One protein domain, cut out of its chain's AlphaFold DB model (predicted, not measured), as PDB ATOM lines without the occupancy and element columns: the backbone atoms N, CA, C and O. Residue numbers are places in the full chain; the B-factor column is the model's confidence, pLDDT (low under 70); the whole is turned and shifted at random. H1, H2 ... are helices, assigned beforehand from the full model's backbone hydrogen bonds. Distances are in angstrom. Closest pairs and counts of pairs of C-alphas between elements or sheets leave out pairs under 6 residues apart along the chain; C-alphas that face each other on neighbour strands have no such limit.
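Overview. This is residues 18 to 85 of the 236 residues of the protein "DNA primase" of Aeromonas sp. A35_P (UniProt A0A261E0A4). Three helices gather at one end, and a long open loop of residues 34 to 64, between H1 and H2, runs out from them and returns, making most of the length. The longest helix, H1, has H3 packed crosswise on its residues 25 to 29 and the short H2 near its residues 23 to 26; residues 49 to 54 and 58 to 64 of the loop stick out. The printed part has 68 residues, with three named helices in the order H1, H2, H3 and no named strand. The class is all helix, though the helices hold 32 of the 68 residues, under half. The whole is loose, with a radius of gyration of the C-alphas of 14.9 A, and elongated, spanning 45 by 25 by 24 A.

Along the chain. H1 is residues 18 to 33 and measures 23.0 A from first to last C-alpha; it begins at C-alpha 18, at (110.203, 141.428, 150.154). Residues 34 to 64 hold no named element. H2 is residues 65 to 70, 9.1 A long, with C-alpha 65 at (117.724, 133.157, 144.624). H3 is residues 74 to 83, 13.9 A long, and ends at C-alpha 83, at (111.150, 151.825, 138.166).

Arrangement. H1 and H2 only just touch, with 3 pairs of C-alphas within 8 A. H1 touches H2 with residues 23 to 26 alone, and the closest C-alphas of the two are those of Ile 26 and Ala 69, 6.0 A apart. The two helices run the same way at a steep tilt of 41 degrees. H1 and H3 touch, H1 with residues 25 to 29 alone; their closest C-alphas are those of Ala 25 and Leu 77, 5.9 A apart. They run opposite ways at a steep tilt of 68 degrees, only just short of about perpendicular. H2 and H3 are apart. In H1, H2 and H3, every O i to N i+4 pair of the backbone is within hydrogen-bond range.

Size, cuts and confidence. The two C-alphas farthest apart are those of Ala 51 and Ala 75, at 44.8 A. The first and last printed C-alphas, of Lys 18 and Arg 85, are 14.9 A apart. The printed part has no cut. The link from H1 to H2 is long, with 31 residues, and its C-alphas lie 10 to 27 A from the mean of the C-alphas; the link from H2 to H3 is tight, with 3 residues. Residues 49 to 54 and 58 to 64 stand free, and without them the C-alphas span 38 by 24 by 24 A. The mean pLDDT of the printed part is 80.3; residues 43 to 45, residue 59 and residues 79 to 85 are under 70.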
ATOM      1  N   LYS A  18     108.760 141.246 150.395       83.12
ATOM      2  CA  LYS A  18     110.203 141.428 150.154       83.12
ATOM      3  C   LYS A  18     110.775 140.353 149.204       83.12
ATOM      4  O   LYS A  18     111.263 140.750 148.149       83.12
ATOM      5  N   PRO A  19     110.664 139.038 149.496       87.69
ATOM      6  CA  PRO A  19     111.079 137.986 148.561       87.69
ATOM      7  C   PRO A  19     110.392 138.066 147.198       87.69
ATOM      8  O   PRO A  19     111.047 137.906 146.177       87.69
ATOM      9  N   LEU A  20     109.089 138.369 147.171       84.50
ATOM     10  CA  LEU A  20     108.329 138.454 145.923       84.50
ATOM     11  C   LEU A  20     108.854 139.561 144.996       84.50
ATOM     12  O   LEU A  20     109.038 139.341 143.804       84.50
ATOM     13  N   ARG A  21     109.142 140.744 145.551       82.94
ATOM     14  CA  ARG A  21     109.733 141.859 144.794       82.94
ATOM     15  C   ARG A  21     111.147 141.552 144.323       82.94
ATOM     16  O   ARG A  21     111.517 141.974 143.233       82.94
ATOM     17  N   TYR A  22     111.922 140.855 145.148       87.44
ATOM     18  CA  TYR A  22     113.291 140.487 144.808       87.44
ATOM     19  C   TYR A  22     113.328 139.473 143.662       87.44
ATOM     20  O   TYR A  22     114.007 139.715 142.667       87.44
ATOM     21  N   LEU A  23     112.496 138.427 143.731       89.56
ATOM     22  CA  LEU A  23     112.304 137.484 142.630       89.56
ATOM     23  C   LEU A  23     111.880 138.197 141.342       89.56
ATOM     24  O   LEU A  23     112.497 137.984 140.306       89.56
ATOM     25  N   ALA A  24     110.890 139.092 141.412       85.75
ATOM     26  CA  ALA A  24     110.422 139.826 140.237       85.75
ATOM     27  C   ALA A  24     111.524 140.692 139.594       85.75
ATOM     28  O   ALA A  24     111.556 140.842 138.375       85.75
ATOM     29  N   ALA A  25     112.431 141.259 140.398       87.75
ATOM     30  CA  ALA A  25     113.567 142.026 139.891       87.75
ATOM     31  C   ALA A  25     114.570 141.138 139.147       87.75
ATOM     32  O   ALA A  25     114.982 141.479 138.041       87.75
ATOM     33  N   ILE A  26     114.919 139.993 139.737       90.12
ATOM     34  CA  ILE A  26     115.826 139.013 139.135       90.12
ATOM     35  C   ILE A  26     115.229 138.474 137.832       90.12
ATOM     36  O   ILE A  26     115.885 138.530 136.796       90.12
ATOM     37  N   GLU A  27     113.964 138.038 137.846       88.12
ATOM     38  CA  GLU A  27     113.272 137.537 136.651       88.12
ATOM     39  C   GLU A  27     113.252 138.579 135.525       88.12
ATOM     40  O   GLU A  27     113.525 138.239 134.377       88.12
ATOM     41  N   HIS A  28     113.004 139.853 135.840       86.44
ATOM     42  CA  HIS A  28     113.016 140.925 134.844       86.44
ATOM     43  C   HIS A  28     114.404 141.152 134.227       86.44
ATOM     44  O   HIS A  28     114.529 141.276 133.006       86.44
ATOM     45  N   VAL A  29     115.453 141.220 135.054       89.50
ATOM     46  CA  VAL A  29     116.825 141.436 134.569       89.50
ATOM     47  C   VAL A  29     117.286 140.249 133.727       89.50
ATOM     48  O   VAL A  29     117.803 140.450 132.626       89.50
ATOM     49  N   LEU A  30     117.039 139.022 134.190       89.50
ATOM     50  CA  LEU A  30     117.351 137.808 133.438       89.50
ATOM     51  C   LEU A  30     116.583 137.752 132.117       89.50
ATOM     52  O   LEU A  30     117.194 137.497 131.082       89.50
ATOM     53  N   ALA A  31     115.282 138.059 132.117       87.56
ATOM     54  CA  ALA A  31     114.479 138.078 130.898       87.56
ATOM     55  C   ALA A  31     115.048 139.059 129.866       87.56
ATOM     56  O   ALA A  31     115.227 138.702 128.704       87.56
ATOM     57  N   LYS A  32     115.435 140.264 130.299       86.94
ATOM     58  CA  LYS A  32     116.055 141.254 129.414       86.94
ATOM     59  C   LYS A  32     117.399 140.778 128.856       86.94
ATOM     60  O   LYS A  32     117.654 140.947 127.668       86.94
ATOM     61  N   ARG A  33     118.259 140.191 129.694       88.06
ATOM     62  CA  ARG A  33     119.591 139.712 129.281       88.06
ATOM     63  C   ARG A  33     119.521 138.521 128.332       88.06
ATOM     64  O   ARG A  33     120.341 138.424 127.428       88.06
ATOM     65  N   LEU A  34     118.553 137.633 128.540       89.81
ATOM     66  CA  LEU A  34     118.344 136.443 127.717       89.81
ATOM     67  C   LEU A  34     117.508 136.724 126.458       89.81
ATOM     68  O   LEU A  34     117.288 135.808 125.672       89.81
ATOM     69  N   GLY A  35     117.023 137.957 126.268       86.19
ATOM     70  CA  GLY A  35     116.117 138.292 125.167       86.19
ATOM     71  C   GLY A  35     114.777 137.552 125.249       86.19
ATOM     72  O   GLY A  35     114.172 137.256 124.223       86.19
ATOM     73  N   ALA A  36     114.337 137.210 126.461       84.25
ATOM     74  CA  ALA A  36     113.069 136.537 126.691       84.25
ATOM     75  C   ALA A  36     111.884 137.501 126.528       84.25
ATOM     76  O   ALA A  36     112.014 138.720 126.663       84.25
ATOM     77  N   ASP A  37     110.704 136.935 126.287       80.19
ATOM     78  CA  ASP A  37     109.458 137.691 126.217       80.19
ATOM     79  C   ASP A  37     109.081 138.264 127.596       80.19
ATOM     80  O   ASP A  37     108.715 137.533 128.518       80.19
ATOM     81  N   LEU A  38     109.148 139.593 127.727       78.25
ATOM     82  CA  LEU A  38     108.762 140.322 128.941       78.25
ATOM     83  C   LEU A  38     107.245 140.296 129.201       78.25
ATOM     84  O   LEU A  38     106.820 140.582 130.320       78.25
ATOM     85  N   GLY A  39     106.432 139.969 128.192       72.56
ATOM     86  CA  GLY A  39     104.982 139.808 128.303       72.56
ATOM     87  C   GLY A  39     104.548 138.426 128.801       72.56
ATOM     88  O   GLY A  39     103.358 138.208 129.047       72.56
ATOM     89  N   TYR A  40     105.483 137.488 128.978       77.00
ATOM     90  CA  TYR A  40     105.166 136.133 129.409       77.00
ATOM     91  C   TYR A  40     104.656 136.093 130.859       77.00
ATOM     92  O   TYR A  40     105.402 136.269 131.820       77.00
ATOM     93  N   ALA A  41     103.366 135.796 131.028       71.06
ATOM     94  CA  ALA A  41     102.695 135.804 132.332       71.06
ATOM     95  C   ALA A  41     102.779 134.472 133.113       71.06
ATOM     96  O   ALA A  41     102.150 134.335 134.160       71.06
ATOM     97  N   GLY A  42     103.493 133.458 132.605       70.38
ATOM     98  CA  GLY A  42     103.581 132.140 133.257       70.38
ATOM     99  C   GLY A  42     102.303 131.291 133.193       70.38
ATOM    100  O   GLY A  42     102.236 130.249 133.830       70.38
ATOM    101  N   LEU A  43     101.291 131.711 132.423       69.19
ATOM    102  CA  LEU A  43      99.982 131.040 132.327       69.19
ATOM    103  C   LEU A  43      99.902 129.981 131.213       69.19
ATOM    104  O   LEU A  43      98.870 129.340 131.045       69.19
ATOM    105  N   ILE A  44     100.980 129.789 130.448       66.50
ATOM    106  CA  ILE A  44     101.044 128.831 129.324       66.50
ATOM    107  C   ILE A  44     101.620 127.473 129.788       66.50
ATOM    108  O   ILE A  44     101.957 126.608 128.986       66.50
ATOM    109  N   THR A  45     101.760 127.238 131.092       64.06
ATOM    110  CA  THR A  45     102.291 125.967 131.596       64.06
ATOM    111  C   THR A  45     101.218 124.880 131.597       64.06
ATOM    112  O   THR A  45     100.193 125.003 132.268       64.06
ATOM    113  N   LYS A  46     101.460 123.793 130.855       73.00
ATOM    114  CA  LYS A  46     100.696 122.539 130.961       73.00
ATOM    115  C   LYS A  46     101.017 121.835 132.280       73.00
ATOM    116  O   LYS A  46     102.076 122.070 132.856       73.00
ATOM    117  N   ASN A  47     100.122 120.957 132.743       78.25
ATOM    118  CA  ASN A  47     100.415 120.090 133.882       78.25
ATOM    119  C   ASN A  47     101.450 119.022 133.462       78.25
ATOM    120  O   ASN A  47     101.085 118.141 132.683       78.25
ATOM    121  N   PRO A  48     102.693 119.050 133.979       76.38
ATOM    122  CA  PRO A  48     103.742 118.110 133.580       76.38
ATOM    123  C   PRO A  48     103.478 116.657 134.016       76.38
ATOM    124  O   PRO A  48     104.195 115.761 133.576       76.38
ATOM    125  N   THR A  49     102.474 116.398 134.863       81.31
ATOM    126  CA  THR A  49     102.117 115.042 135.321       81.31
ATOM    127  C   THR A  49     100.933 114.427 134.569       81.31
ATOM    128  O   THR A  49     100.461 113.360 134.953       81.31
ATOM    129  N   HIS A  50     100.383 115.101 133.557       87.69
ATOM    130  CA  HIS A  50      99.225 114.593 132.818       87.69
ATOM    131  C   HIS A  50      99.666 113.633 131.699       87.69
ATOM    132  O   HIS A  50     100.606 113.935 130.969       87.69
ATOM    133  N   ALA A  51      98.971 112.496 131.568       88.56
ATOM    134  CA  ALA A  51      99.389 111.354 130.743       88.56
ATOM    135  C   ALA A  51      99.561 111.678 129.246       88.56
ATOM    136  O   ALA A  51     100.421 111.100 128.592       88.56
ATOM    137  N   ASP A  52      98.784 112.629 128.724       89.69
ATOM    138  CA  ASP A  52      98.835 113.026 127.308       89.69
ATOM    139  C   ASP A  52     100.084 113.842 126.916       89.69
ATOM    140  O   ASP A  52     100.285 114.118 125.732       89.69
ATOM    141  N   TRP A  53     100.918 114.274 127.873       86.94
ATOM    142  CA  TRP A  53     102.102 115.085 127.576       86.94
ATOM    143  C   TRP A  53     103.385 114.262 127.607       86.94
ATOM    144  O   TRP A  53     103.665 113.535 128.557       86.94
ATOM    145  N   LEU A  54     104.232 114.472 126.599       85.19
ATOM    146  CA  LEU A  54     105.626 114.054 126.663       85.19
ATOM    147  C   LEU A  54     106.389 115.004 127.595       85.19
ATOM    148  O   LEU A  54     106.773 116.106 127.196       85.19
ATOM    149  N   THR A  55     106.613 114.580 128.835       83.81
ATOM    150  CA  THR A  55     107.386 115.356 129.809       83.81
ATOM    151  C   THR A  55     108.842 114.907 129.807       83.81
ATOM    152  O   THR A  55     109.159 113.776 130.168       83.81
ATOM    153  N   VAL A  56     109.744 115.814 129.430       81.56
ATOM    154  CA  VAL A  56     111.194 115.607 129.536       81.56
ATOM    155  C   VAL A  56     111.684 116.264 130.821       81.56
ATOM    156  O   VAL A  56     111.669 117.488 130.948       81.56
ATOM    157  N   TRP A  57     112.114 115.445 131.780       77.31
ATOM    158  CA  TRP A  57     112.742 115.912 133.012       77.31
ATOM    159  C   TRP A  57     114.253 115.954 132.826       77.31
ATOM    160  O   TRP A  57     114.886 114.935 132.551       77.31
ATOM    161  N   HIS A  58     114.839 117.131 132.998       75.19
ATOM    162  CA  HIS A  58     116.283 117.258 133.132       75.19
ATOM    163  C   HIS A  58     116.651 117.173 134.616       75.19
ATOM    164  O   HIS A  58     115.902 117.655 135.466       75.19
ATOM    165  N   GLN A  59     117.800 116.570 134.926       69.75
ATOM    166  CA  GLN A  59     118.400 116.672 136.257       69.75
ATOM    167  C   GLN A  59     118.811 118.133 136.455       69.75
ATOM    168  O   GLN A  59     119.786 118.590 135.861       69.75
ATOM    169  N   ILE A  60     118.002 118.889 137.195       72.88
ATOM    170  CA  ILE A  60     118.228 120.312 137.450       72.88
ATOM    171  C   ILE A  60     118.473 120.461 138.944       72.88
ATOM    172  O   ILE A  60     117.556 120.273 139.745       72.88
ATOM    173  N   GLU A  61     119.703 120.816 139.301       86.38
ATOM    174  CA  GLU A  61     120.025 121.262 140.653       86.38
ATOM    175  C   GLU A  61     119.233 122.550 140.950       86.38
ATOM    176  O   GLU A  61     119.254 123.479 140.130       86.38
ATOM    177  N   PRO A  62     118.500 122.633 142.074       90.38
ATOM    178  CA  PRO A  62     117.773 123.842 142.423       90.38
ATOM    179  C   PRO A  62     118.698 125.036 142.644       90.38
ATOM    180  O   PRO A  62     119.672 124.974 143.389       90.38
ATOM    181  N   TYR A  63     118.343 126.173 142.052       91.75
ATOM    182  CA  TYR A  63     119.101 127.408 142.200       91.75
ATOM    183  C   TYR A  63     118.662 128.168 143.448       91.75
ATOM    184  O   TYR A  63     117.466 128.309 143.724       91.75
ATOM    185  N   SER A  64     119.615 128.712 144.203       93.44
ATOM    186  CA  SER A  64     119.281 129.724 145.201       93.44
ATOM    187  C   SER A  64     118.913 131.036 144.503       93.44
ATOM    188  O   SER A  64     119.350 131.324 143.387       93.44
ATOM    189  N   LEU A  65     118.087 131.848 145.163       90.12
ATOM    190  CA  LEU A  65     117.724 133.157 144.624       90.12
ATOM    191  C   LEU A  65     118.943 134.091 144.556       90.12
ATOM    192  O   LEU A  65     119.059 134.868 143.614       90.12
ATOM    193  N   ASP A  66     119.860 133.953 145.515       90.69
ATOM    194  CA  ASP A  66     121.111 134.712 145.565       90.69
ATOM    195  C   ASP A  66     122.032 134.340 144.398       90.69
ATOM    196  O   ASP A  66     122.548 135.228 143.731       90.69
ATOM    197  N   TYR A  67     122.141 133.049 144.062       92.69
ATOM    198  CA  TYR A  67     122.901 132.602 142.893       92.69
ATOM    199  C   TYR A  67     122.356 133.219 141.601       92.69
ATOM    200  O   TYR A  67     123.111 133.748 140.794       92.69
ATOM    201  N   LEU A  68     121.032 133.223 141.405       91.56
ATOM    202  CA  LEU A  68     120.436 133.870 140.228       91.56
ATOM    203  C   LEU A  68     120.708 135.383 140.189       91.56
ATOM    204  O   LEU A  68     120.812 135.965 139.105       91.56
ATOM    205  N   ALA A  69     120.828 136.021 141.353       91.88
ATOM    206  CA  ALA A  69     121.140 137.437 141.455       91.88
ATOM    207  C   ALA A  69     122.586 137.765 141.053       91.88
ATOM    208  O   ALA A  69     122.808 138.859 140.544       91.88
ATOM    209  N   GLU A  70     123.542 136.839 141.181       92.50
ATOM    210  CA  GLU A  70     124.939 137.049 140.751       92.50
ATOM    211  C   GLU A  70     125.054 137.364 139.250       92.50
ATOM    212  O   GLU A  70     125.948 138.089 138.812       92.50
ATOM    213  N   PHE A  71     124.101 136.886 138.445       90.25
ATOM    214  CA  PHE A  71     124.032 137.159 137.005       90.25
ATOM    215  C   PHE A  71     123.337 138.488 136.663       90.25
ATOM    216  O   PHE A  71     123.219 138.851 135.486       90.25
ATOM    217  N   CYS A  72     122.863 139.218 137.674       90.38
ATOM    218  CA  CYS A  72     122.129 140.468 137.541       90.38
ATOM    219  C   CYS A  72     122.975 141.636 138.081       90.38
ATOM    220  O   CYS A  72     123.180 141.721 139.288       90.38
ATOM    221  N   PRO A  73     123.429 142.585 137.240       87.00
ATOM    222  CA  PRO A  73     124.175 143.745 137.722       87.00
ATOM    223  C   PRO A  73     123.380 144.561 138.752       87.00
ATOM    224  O   PRO A  73     122.204 144.863 138.533       87.00
ATOM    225  N   ASP A  74     124.038 145.009 139.827       83.56
ATOM    226  CA  ASP A  74     123.405 145.805 140.895       83.56
ATOM    227  C   ASP A  74     122.690 147.052 140.361       83.56
ATOM    228  O   ASP A  74     121.610 147.422 140.827       83.56
ATOM    229  N   ALA A  75     123.267 147.690 139.339       80.31
ATOM    230  CA  ALA A  75     122.677 148.848 138.681       80.31
ATOM    231  C   ALA A  75     121.321 148.523 138.029       80.31
ATOM    232  O   ALA A  75     120.392 149.333 138.119       80.31
ATOM    233  N   ASP A  76     121.181 147.338 137.430       79.25
ATOM    234  CA  ASP A  76     119.956 146.885 136.766       79.25
ATOM    235  C   ASP A  76     118.887 146.475 137.785       79.25
ATOM    236  O   ASP A  76     117.726 146.886 137.664       79.25
ATOM    237  N   LEU A  77     119.284 145.765 138.848       79.81
ATOM    238  CA  LEU A  77     118.406 145.441 139.979       79.81
ATOM    239  C   LEU A  77     117.889 146.720 140.663       79.81
ATOM    240  O   LEU A  77     116.687 146.871 140.915       79.81
ATOM    241  N   ALA A  78     118.771 147.694 140.902       74.25
ATOM    242  CA  ALA A  78     118.416 148.988 141.479       74.25
ATOM    243  C   ALA A  78     117.555 149.839 140.530       74.25
ATOM    244  O   ALA A  78     116.689 150.595 140.982       74.25
ATOM    245  N   ALA A  79     117.768 149.744 139.215       67.75
ATOM    246  CA  ALA A  79     116.938 150.415 138.220       67.75
ATOM    247  C   ALA A  79     115.523 149.827 138.171       67.75
ATOM    248  O   ALA A  79     114.569 150.588 138.021       67.75
ATOM    249  N   TYR A  80     115.362 148.512 138.339       62.78
ATOM    250  CA  TYR A  80     114.046 147.883 138.472       62.78
ATOM    251  C   TYR A  80     113.353 148.295 139.778       62.78
ATOM    252  O   TYR A  80     112.188 148.689 139.768       62.78
ATOM    253  N   SER A  81     114.088 148.319 140.894       58.88
ATOM    254  CA  SER A  81     113.571 148.774 142.192       58.88
ATOM    255  C   SER A  81     113.092 150.236 142.167       58.88
ATOM    256  O   SER A  81     112.061 150.574 142.750       58.88
ATOM    257  N   ARG A  82     113.793 151.113 141.431       50.31
ATOM    258  CA  ARG A  82     113.391 152.517 141.226       50.31
ATOM    259  C   ARG A  82     112.258 152.671 140.211       50.31
ATOM    260  O   ARG A  82     111.347 153.464 140.450       50.31
ATOM    261  N   ARG A  83     112.267 151.889 139.124       46.28
ATOM    262  CA  ARG A  83     111.150 151.825 138.166       46.28
ATOM    263  C   ARG A  83     109.888 151.247 138.786       46.28
ATOM    264  O   ARG A  83     108.814 151.649 138.373       46.28
ATOM    265  N   SER A  84     109.966 150.422 139.825       44.50
ATOM    266  CA  SER A  84     108.802 149.869 140.543       44.50
ATOM    267  C   SER A  84     107.843 150.908 141.135       44.50
ATOM    268  O   SER A  84     106.739 150.534 141.525       44.50
ATOM    269  N   ARG A  85     108.202 152.198 141.179       43.06
ATOM    270  CA  ARG A  85     107.253 153.267 141.529       43.06
ATOM    271  C   ARG A  85     106.508 153.894 140.353       43.06
ATOM    272  O   ARG A  85     105.552 154.609 140.615       43.06
TER     273      ARG A  85